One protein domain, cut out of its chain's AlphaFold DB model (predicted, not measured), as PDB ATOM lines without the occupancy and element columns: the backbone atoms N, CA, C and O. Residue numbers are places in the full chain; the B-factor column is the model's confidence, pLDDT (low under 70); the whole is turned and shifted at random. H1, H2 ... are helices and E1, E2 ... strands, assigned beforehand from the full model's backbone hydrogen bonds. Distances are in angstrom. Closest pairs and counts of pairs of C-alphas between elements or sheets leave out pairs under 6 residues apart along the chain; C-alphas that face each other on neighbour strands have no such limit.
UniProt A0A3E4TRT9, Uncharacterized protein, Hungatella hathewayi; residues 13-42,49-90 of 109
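This is residues 13 to 42 and 49 to 90 of the 109 residues of an uncharacterized protein of Hungatella hathewayi (UniProt A0A3E4TRT9). A twisted sheet of four strands has helix H1 over one of its faces, while a small hairpin of two strands, E3 and E4, sits beside its edge strand E2. Short helix H3 leads from this hairpin back past H1 to the other edge strand, E5, and short helix H2 follows E2. The printed part has 72 residues, with three named helices and six named strands in the order H1 E1 E2 H2 E3 E4 H3 E5 E6, a mixed class of helices and strands. The larger sheet runs E2 E1 E6 E5 and is mixed; E3 and E4 are antiparallel. The whole is compact and rounded, with a radius of gyration of the C-alphas of 11.2 A and spans of 29 by 24 by 23 A.

H1, residues 14 to 20, is on the sheet formed by E1, residues 26 to 30, E2, residues 33 to 37, E5, residues 73 to 80, and E6, residues 83 to 89. Its height over the sheet is 9.6 A, and it runs along the strands, at 15 degrees to E6 on the local plane. E1 and E2 form a hairpin, with N 28 and O 35 2.8 A apart. E1 is parallel to E6, with N 29 and O 86 2.8 A apart. E5 and E6 form another hairpin, with N 85 and O 78 2.8 A apart; E5 bends by 56 degrees at residue 76. H2, residues 39 to 42, is close to H1 but not clearly touching, the closest C-alphas being those of Leu 18 and Ile 42, 6.7 A apart. E3, residues 51 to 53, and E4, residues 62 to 64, form a hairpin, with N 53 and O 62 2.9 A apart. The closest C-alphas of E2 and E3 are those of Val 35 and Gly 53, 4.7 A apart. H3, residues 66 to 70, only just touches H1, with 3 pairs of C-alphas within 8 A, the closest being those of Arg 15 and Leu 70 at 4.7 A. H3 only grazes the sheet, with residue 69. In H3 every O i to N i+4 pair is within hydrogen-bond range, in H1 2 of 3 are, and H2 is too short for such a pair.

H1 begins at C-alpha 14, (189.580, 126.430, 171.760), and is 10.0 A long. E1 measures 11.9 A and E2 13.3 A. E5 is 20.6 A long and ends at C-alpha 80, (182.202, 142.921, 168.842). E6 is 19.5 A long and ends at C-alpha 89, (183.061, 124.328, 178.571).

The two C-alphas farthest apart are those of Arg 20 and Arg 59, 32.0 A. Residues 43 to 48 are not printed, and C-alphas 42 and 49 are 9.5 A apart across this cut, which lies in the link from H2 to E3. Of the links printed whole, E3 to E4 is short and the others are tight. The mean pLDDT of the printed part is 90.6; residues 56 to 60 are under 70.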
ATOM      1  N   THR A  13     187.204 122.862 169.332       95.62
ATOM      2  CA  THR A  13     188.085 123.145 170.467       95.62
ATOM      3  C   THR A  13     188.494 124.618 170.498       95.62
ATOM      4  O   THR A  13     188.407 125.327 169.494       95.62
ATOM      5  N   VAL A  14     188.961 125.100 171.652       96.12
ATOM      6  CA  VAL A  14     189.580 126.430 171.760       96.12
ATOM      7  C   VAL A  14     190.786 126.533 170.824       96.12
ATOM      8  O   VAL A  14     190.965 127.572 170.197       96.12
ATOM      9  N   ARG A  15     191.563 125.454 170.653       97.06
ATOM     10  CA  ARG A  15     192.649 125.394 169.660       97.06
ATOM     11  C   ARG A  15     192.172 125.754 168.254       97.06
ATOM     12  O   ARG A  15     192.677 126.708 167.676       97.06
ATOM     13  N   GLU A  16     191.176 125.036 167.743       96.19
ATOM     14  CA  GLU A  16     190.637 125.257 166.393       96.19
ATOM     15  C   GLU A  16     190.056 126.664 166.214       96.19
ATOM     16  O   GLU A  16     190.044 127.207 165.111       96.19
ATOM     17  N   PHE A  17     189.519 127.251 167.284       96.12
ATOM     18  CA  PHE A  17     189.044 128.628 167.259       96.12
ATOM     19  C   PHE A  17     190.207 129.620 167.129       96.12
ATOM     20  O   PHE A  17     190.196 130.473 166.246       96.12
ATOM     21  N   LEU A  18     191.235 129.480 167.963       96.62
ATOM     22  CA  LEU A  18     192.390 130.377 167.965       96.62
ATOM     23  C   LEU A  18     193.223 130.284 166.679       96.62
ATOM     24  O   LEU A  18     193.746 131.293 166.220       96.62
ATOM     25  N   GLU A  19     193.306 129.103 166.066       95.88
ATOM     26  CA  GLU A  19     193.966 128.916 164.766       95.88
ATOM     27  C   GLU A  19     193.241 129.651 163.625       95.88
ATOM     28  O   GLU A  19     193.884 130.076 162.666       95.88
ATOM     29  N   ARG A  20     191.918 129.839 163.731       95.19
ATOM     30  CA  ARG A  20     191.115 130.601 162.757       95.19
ATOM     31  C   ARG A  20     191.138 132.106 163.001       95.19
ATOM     32  O   ARG A  20     190.989 132.866 162.049       95.19
ATOM     33  N   HIS A  21     191.330 132.527 164.250       94.81
ATOM     34  CA  HIS A  21     191.293 133.932 164.655       94.81
ATOM     35  C   HIS A  21     192.566 134.347 165.427       94.81
ATOM     36  O   HIS A  21     192.465 134.763 166.582       94.81
ATOM     37  N   PRO A  22     193.774 134.238 164.834       95.06
ATOM     38  CA  PRO A  22     195.024 134.491 165.556       95.06
ATOM     39  C   PRO A  22     195.375 135.980 165.711       95.06
ATOM     40  O   PRO A  22     196.218 136.325 166.535       95.06
ATOM     41  N   GLU A  23     194.772 136.863 164.909       95.75
ATOM     42  CA  GLU A  23     195.170 138.276 164.803       95.75
ATOM     43  C   GLU A  23     194.356 139.225 165.690       95.75
ATOM     44  O   GLU A  23     194.733 140.384 165.865       95.75
ATOM     45  N   GLU A  24     193.261 138.748 166.280       96.06
ATOM     46  CA  GLU A  24     192.354 139.563 167.085       96.06
ATOM     47  C   GLU A  24     192.356 139.121 168.553       96.06
ATOM     48  O   GLU A  24     192.511 137.932 168.841       96.06
ATOM     49  N   PRO A  25     192.170 140.047 169.511       97.12
ATOM     50  CA  PRO A  25     192.035 139.684 170.911       97.12
ATOM     51  C   PRO A  25     190.846 138.758 171.174       97.12
ATOM     52  O   PRO A  25     189.779 138.880 170.565       97.12
ATOM     53  N   VAL A  26     191.010 137.875 172.157       97.25
ATOM     54  CA  VAL A  26     189.978 136.920 172.568       97.25
ATOM     55  C   VAL A  26     189.745 137.020 174.069       97.25
ATOM     56  O   VAL A  26     190.640 136.764 174.875       97.25
ATOM     57  N   PHE A  27     188.515 137.348 174.453       95.88
ATOM     58  CA  PHE A  27     188.014 137.258 175.817       95.88
ATOM     59  C   PHE A  27     187.235 135.951 176.000       95.88
ATOM     60  O   PHE A  27     186.160 135.760 175.432       95.88
ATOM     61  N   MET A  28     187.758 135.049 176.825       95.25
ATOM     62  CA  MET A  28     187.152 133.758 177.126       95.25
ATOM     63  C   MET A  28     186.526 133.734 178.517       95.25
ATOM     64  O   MET A  28     187.184 134.008 179.522       95.25
ATOM     65  N   MET A  29     185.265 133.314 178.579       94.38
ATOM     66  CA  MET A  29     184.595 132.875 179.797       94.38
ATOM     67  C   MET A  29     184.751 131.360 179.905       94.38
ATOM     68  O   MET A  29     184.049 130.605 179.231       94.38
ATOM     69  N   THR A  30     185.685 130.924 180.743       92.94
ATOM     70  CA  THR A  30     185.971 129.507 180.988       92.94
ATOM     71  C   THR A  30     185.328 129.043 182.291       92.94
ATOM     72  O   THR A  30     185.053 129.881 183.149       92.94
ATOM     73  N   PRO A  31     185.123 127.731 182.511       88.56
ATOM     74  CA  PRO A  31     184.669 127.213 183.806       88.56
ATOM     75  C   PRO A  31     185.600 127.552 184.984       88.56
ATOM     76  O   PRO A  31     185.166 127.541 186.131       88.56
ATOM     77  N   GLY A  32     186.880 127.830 184.705       83.94
ATOM     78  CA  GLY A  32     187.886 128.194 185.705       83.94
ATOM     79  C   GLY A  32     188.063 129.700 185.904       83.94
ATOM     80  O   GLY A  32     188.928 130.093 186.682       83.94
ATOM     81  N   GLY A  33     187.292 130.540 185.207       89.56
ATOM     82  CA  GLY A  33     187.441 131.993 185.254       89.56
ATOM     83  C   GLY A  33     187.529 132.647 183.881       89.56
ATOM     84  O   GLY A  33     187.106 132.086 182.869       89.56
ATOM     85  N   TYR A  34     188.102 133.843 183.847       91.19
ATOM     86  CA  TYR A  34     188.260 134.629 182.627       91.19
ATOM     87  C   TYR A  34     189.686 134.543 182.101       91.19
ATOM     88  O   TYR A  34     190.644 134.596 182.875       91.19
ATOM     89  N   VAL A  35     189.831 134.460 180.784       93.31
ATOM     90  CA  VAL A  35     191.129 134.538 180.107       93.31
ATOM     91  C   VAL A  35     191.017 135.585 179.014       93.31
ATOM     92  O   VAL A  35     190.109 135.520 178.194       93.31
ATOM     93  N   TYR A  36     191.930 136.549 179.003       94.25
ATOM     94  CA  TYR A  36     192.041 137.518 177.921       94.25
ATOM     95  C   TYR A  36     193.371 137.297 177.216       94.25
ATOM     96  O   TYR A  36     194.415 137.317 177.867       94.25
ATOM     97  N   LEU A  37     193.315 137.052 175.909       95.56
ATOM     98  CA  LEU A  37     194.484 136.834 175.070       95.56
ATOM     99  C   LEU A  37     194.601 137.960 174.053       95.56
ATOM    100  O   LEU A  37     193.654 138.235 173.319       95.56
ATOM    101  N   VAL A  38     195.781 138.566 173.977       95.81
ATOM    102  CA  VAL A  38     196.191 139.369 172.817       95.81
ATOM    103  C   VAL A  38     196.853 138.471 171.756       95.81
ATOM    104  O   VAL A  38     197.307 137.380 172.110       95.81
ATOM    105  N   PRO A  39     196.980 138.907 170.487       95.81
ATOM    106  CA  PRO A  39     197.492 138.069 169.390       95.81
ATOM    107  C   PRO A  39     198.823 137.358 169.674       95.81
ATOM    108  O   PRO A  39     198.981 136.170 169.403       95.81
ATOM    109  N   GLU A  40     199.771 138.042 170.319       95.38
ATOM    110  CA  GLU A  40     201.046 137.436 170.731       95.38
ATOM    111  C   GLU A  40     200.844 136.246 171.688       95.38
ATOM    112  O   GLU A  40     201.454 135.187 171.539       95.38
ATOM    113  N   GLN A  41     199.937 136.390 172.657       95.12
ATOM    114  CA  GLN A  41     199.634 135.342 173.630       95.12
ATOM    115  C   GLN A  41     198.894 134.166 172.994       95.12
ATOM    116  O   GLN A  41     199.047 133.041 173.465       95.12
ATOM    117  N   ILE A  42     198.132 134.403 171.924       96.50
ATOM    118  CA  ILE A  42     197.500 133.335 171.145       96.50
ATOM    119  C   ILE A  42     198.578 132.445 170.518       96.50
ATOM    120  O   ILE A  42     198.538 131.227 170.695       96.50
ATOM    121  N   GLN A  49     202.727 127.218 175.514       94.88
ATOM    122  CA  GLN A  49     203.059 128.033 176.684       94.88
ATOM    123  C   GLN A  49     201.827 128.297 177.557       94.88
ATOM    124  O   GLN A  49     200.714 128.478 177.067       94.88
ATOM    125  N   ALA A  50     202.028 128.330 178.875       89.06
ATOM    126  CA  ALA A  50     200.972 128.674 179.819       89.06
ATOM    127  C   ALA A  50     200.563 130.150 179.691       89.06
ATOM    128  O   ALA A  50     201.375 131.007 179.336       89.06
ATOM    129  N   VAL A  51     199.308 130.443 180.027       87.81
ATOM    130  CA  VAL A  51     198.756 131.804 180.025       87.81
ATOM    131  C   VAL A  51     198.193 132.165 181.390       87.81
ATOM    132  O   VAL A  51     197.824 131.300 182.184       87.81
ATOM    133  N   GLN A  52     198.119 133.466 181.665       85.06
ATOM    134  CA  GLN A  52     197.470 133.964 182.871       85.06
ATOM    135  C   GLN A  52     195.951 133.957 182.690       85.06
ATOM    136  O   GLN A  52     195.428 134.501 181.718       85.06
ATOM    137  N   GLY A  53     195.248 133.371 183.651       80.12
ATOM    138  CA  GLY A  53     193.802 133.489 183.801       80.12
ATOM    139  C   GLY A  53     193.429 134.116 185.138       80.12
ATOM    140  O   GLY A  53     194.213 134.107 186.089       80.12
ATOM    141  N   ASN A  54     192.216 134.653 185.218       81.88
ATOM    142  CA  ASN A  54     191.658 135.233 186.431       81.88
ATOM    143  C   ASN A  54     190.536 134.325 186.985       81.88
ATOM    144  O   ASN A  54     189.485 134.228 186.344       81.88
ATOM    145  N   PRO A  55     190.706 133.692 188.164       72.56
ATOM    146  CA  PRO A  55     189.758 132.750 188.754       72.56
ATOM    147  C   PRO A  55     188.590 133.463 189.453       72.56
ATOM    148  O   PRO A  55     188.390 133.333 190.659       72.56
ATOM    149  N   TYR A  56     187.827 134.264 188.704       65.56
ATOM    150  CA  TYR A  56     186.692 135.056 189.205       65.56
ATOM    151  C   TYR A  56     187.036 135.992 190.384       65.56
ATOM    152  O   TYR A  56     186.146 136.459 191.096       65.56
ATOM    153  N   SER A  57     188.323 136.290 190.589       63.84
ATOM    154  CA  SER A  57     188.819 137.137 191.666       63.84
ATOM    155  C   SER A  57     189.918 138.066 191.144       63.84
ATOM    156  O   SER A  57     190.936 137.657 190.597       63.84
ATOM    157  N   TRP A  58     189.733 139.367 191.347       57.41
ATOM    158  CA  TRP A  58     190.659 140.426 190.930       57.41
ATOM    159  C   TRP A  58     192.057 140.365 191.572       57.41
ATOM    160  O   TRP A  58     192.920 141.153 191.200       57.41
ATOM    161  N   ARG A  59     192.287 139.479 192.551       56.81
ATOM    162  CA  ARG A  59     193.507 139.467 193.374       56.81
ATOM    163  C   ARG A  59     194.536 138.422 192.970       56.81
ATOM    164  O   ARG A  59     195.684 138.549 193.379       56.81
ATOM    165  N   GLU A  60     194.159 137.426 192.176       65.38
ATOM    166  CA  GLU A  60     195.048 136.312 191.849       65.38
ATOM    167  C   GLU A  60     195.003 136.023 190.350       65.38
ATOM    168  O   GLU A  60     193.937 135.851 189.771       65.38
ATOM    169  N   CYS A  61     196.171 135.995 189.709       74.38
ATOM    170  CA  CYS A  61     196.322 135.451 188.364       74.38
ATOM    171  C   CYS A  61     196.852 134.027 188.501       74.38
ATOM    172  O   CYS A  61     197.895 133.812 189.121       74.38
ATOM    173  N   VAL A  62     196.143 133.061 187.927       82.38
ATOM    174  CA  VAL A  62     196.563 131.658 187.908       82.38
ATOM    175  C   VAL A  62     197.200 131.332 186.567       82.38
ATOM    176  O   VAL A  62     196.774 131.828 185.526       82.38
ATOM    177  N   GLN A  63     198.236 130.499 186.593       86.88
ATOM    178  CA  GLN A  63     198.817 129.942 185.376       86.88
ATOM    179  C   GLN A  63     197.932 128.791 184.900       86.88
ATOM    180  O   GLN A  63     197.777 127.798 185.610       86.88
ATOM    181  N   ILE A  64     197.359 128.928 183.707       87.75
ATOM    182  CA  ILE A  64     196.574 127.886 183.044       87.75
ATOM    183  C   ILE A  64     197.476 127.217 182.014       87.75
ATOM    184  O   ILE A  64     198.091 127.898 181.186       87.75
ATOM    185  N   LYS A  65     197.572 125.884 182.050       91.50
ATOM    186  CA  LYS A  65     198.372 125.156 181.057       91.50
ATOM    187  C   LYS A  65     197.714 125.238 179.686       91.50
ATOM    188  O   LYS A  65     196.490 125.180 179.580       91.50
ATOM    189  N   ALA A  66     198.534 125.279 178.640       94.25
ATOM    190  CA  ALA A  66     198.045 125.342 177.270       94.25
ATOM    191  C   ALA A  66     197.059 124.217 176.951       94.25
ATOM    192  O   ALA A  66     195.929 124.493 176.564       94.25
ATOM    193  N   GLU A  67     197.437 122.965 177.210       92.75
ATOM    194  CA  GLU A  67     196.572 121.801 176.988       92.75
ATOM    195  C   GLU A  67     195.213 121.909 177.696       92.75
ATOM    196  O   GLU A  67     194.184 121.583 177.107       92.75
ATOM    197  N   GLU A  68     195.192 122.407 178.937       91.50
ATOM    198  CA  GLU A  68     193.971 122.520 179.747       91.50
ATOM    199  C   GLU A  68     192.980 123.534 179.160       91.50
ATOM    200  O   GLU A  68     191.767 123.348 179.267       91.50
ATOM    201  N   LEU A  69     193.476 124.602 178.533       94.50
ATOM    202  CA  LEU A  69     192.641 125.614 177.889       94.50
ATOM    203  C   LEU A  69     192.283 125.226 176.453       94.50
ATOM    204  O   LEU A  69     191.117 125.289 176.067       94.50
ATOM    205  N   LEU A  70     193.270 124.779 175.677       95.81
ATOM    206  CA  LEU A  70     193.139 124.478 174.252       95.81
ATOM    207  C   LEU A  70     192.195 123.307 173.968       95.81
ATOM    208  O   LEU A  70     191.542 123.304 172.925       95.81
ATOM    209  N   GLN A  71     192.088 122.339 174.884       94.75
ATOM    210  CA  GLN A  71     191.177 121.197 174.746       94.75
ATOM    211  C   GLN A  71     189.716 121.535 175.065       94.75
ATOM    212  O   GLN A  71     188.830 120.747 174.726       94.75
ATOM    213  N   GLN A  72     189.436 122.675 175.706       94.88
ATOM    214  CA  GLN A  72     188.062 123.063 176.030       94.88
ATOM    215  C   GLN A  72     187.225 123.220 174.766       94.88
ATOM    216  O   GLN A  72     187.733 123.545 173.692       94.88
ATOM    217  N   LYS A  73     185.920 122.994 174.896       95.00
ATOM    218  CA  LYS A  73     184.981 123.143 173.785       95.00
ATOM    219  C   LYS A  73     184.405 124.544 173.774       95.00
ATOM    220  O   LYS A  73     183.983 125.050 174.817       95.00
ATOM    221  N   VAL A  74     184.327 125.137 172.590       95.12
ATOM    222  CA  VAL A  74     183.584 126.379 172.392       95.12
ATOM    223  C   VAL A  74     182.089 126.070 172.476       95.12
ATOM    224  O   VAL A  74     181.606 125.096 171.903       95.12
ATOM    225  N   LYS A  75     181.360 126.860 173.266       93.38
ATOM    226  CA  LYS A  75     179.906 126.750 173.446       93.38
ATOM    227  C   LYS A  75     179.167 127.820 172.648       93.38
ATOM    228  O   LYS A  75     178.121 127.540 172.074       93.38
ATOM    229  N   SER A  76     179.702 129.033 172.637       93.06
ATOM    230  CA  SER A  76     179.197 130.147 171.840       93.06
ATOM    231  C   SER A  76     180.298 131.177 171.639       93.06
ATOM    232  O   SER A  76     181.206 131.283 172.467       93.06
ATOM    233  N   MET A  77     180.184 131.956 170.572       93.94
ATOM    234  CA  MET A  77     181.073 133.071 170.277       93.94
ATOM    235  C   MET A  77     180.270 134.276 169.807       93.94
ATOM    236  O   MET A  77     179.184 134.124 169.250       93.94
ATOM    237  N   ASN A  78     180.809 135.459 170.054       94.69
ATOM    238  CA  ASN A  78     180.310 136.717 169.526       94.69
ATOM    239  C   ASN A  78     181.501 137.602 169.163       94.69
ATOM    240  O   ASN A  78     182.457 137.679 169.933       94.69
ATOM    241  N   HIS A  79     181.413 138.299 168.036       95.50
ATOM    242  CA  HIS A  79     182.398 139.302 167.648       95.50
ATOM    243  C   HIS A  79     181.836 140.700 167.876       95.50
ATOM    244  O   HIS A  79     180.735 141.018 167.420       95.50
ATOM    245  N   ALA A  80     182.563 141.525 168.622       94.56
ATOM    246  CA  ALA A  80     182.202 142.921 168.842       94.56
ATOM    247  C   ALA A  80     183.458 143.748 169.110       94.56
ATOM    248  O   ALA A  80     184.390 143.273 169.752       94.56
ATOM    249  N   ASP A  81     183.477 144.987 168.615       93.00
ATOM    250  CA  ASP A  81     184.544 145.961 168.879       93.00
ATOM    251  C   ASP A  81     185.968 145.427 168.599       93.00
ATOM    252  O   ASP A  81     186.925 145.758 169.296       93.00
ATOM    253  N   GLY A  82     186.110 144.573 167.576       94.44
ATOM    254  CA  GLY A  82     187.386 143.957 167.194       94.44
ATOM    255  C   GLY A  82     187.907 142.910 168.185       94.44
ATOM    256  O   GLY A  82     189.098 142.623 168.183       94.44
ATOM    257  N   THR A  83     187.043 142.381 169.056       95.94
ATOM    258  CA  THR A  83     187.363 141.343 170.042       95.94
ATOM    259  C   THR A  83     186.385 140.177 169.923       95.94
ATOM    260  O   THR A  83     185.169 140.355 169.796       95.94
ATOM    261  N   TRP A  84     186.911 138.959 170.029       97.50
ATOM    262  CA  TRP A  84     186.099 137.755 170.153       97.50
ATOM    263  C   TRP A  84     185.730 137.484 171.606       97.50
ATOM    264  O   TRP A  84     186.595 137.368 172.469       97.50
ATOM    265  N   TYR A  85     184.442 137.308 171.872       96.25
ATOM    266  CA  TYR A  85     183.907 136.910 173.168       96.25
ATOM    267  C   TYR A  85     183.454 135.460 173.091       96.25
ATOM    268  O   TYR A  85     182.504 135.141 172.376       96.25
ATOM    269  N   VAL A  86     184.128 134.574 173.818       96.19
ATOM    270  CA  VAL A  86     183.957 133.124 173.688       96.19
ATOM    271  C   VAL A  86     183.549 132.525 175.025       96.19
ATOM    272  O   VAL A  86     184.228 132.692 176.034       96.19
ATOM    273  N   LEU A  87     182.447 131.783 175.037       95.50
ATOM    274  CA  LEU A  87     182.060 130.955 176.174       95.50
ATOM    275  C   LEU A  87     182.564 129.536 175.937       95.50
ATOM    276  O   LEU A  87     182.245 128.938 174.906       95.50
ATOM    277  N   THR A  88     183.303 128.979 176.893       94.69
ATOM    278  CA  THR A  88     183.834 127.617 176.797       94.69
ATOM    279  C   THR A  88     183.201 126.688 177.830       94.69
ATOM    280  O   THR A  88     182.547 127.102 178.790       94.69
ATOM    281  N   ARG A  89     183.377 125.388 177.613       93.50
ATOM    282  CA  ARG A  89     183.061 124.328 178.571       93.50
ATOM    283  C   ARG A  89     184.185 123.301 178.594       93.50
ATOM    284  O   ARG A  89     184.937 123.179 177.626       93.50
ATOM    285  N   LEU A  90     184.277 122.547 179.687       91.69
ATOM    286  CA  LEU A  90     185.213 121.431 179.773       91.69
ATOM    287  C   LEU A  90     184.935 120.420 178.658       91.69
ATOM    288  O   LEU A  90     183.792 120.233 178.233       91.69
TER     289      LEU A  90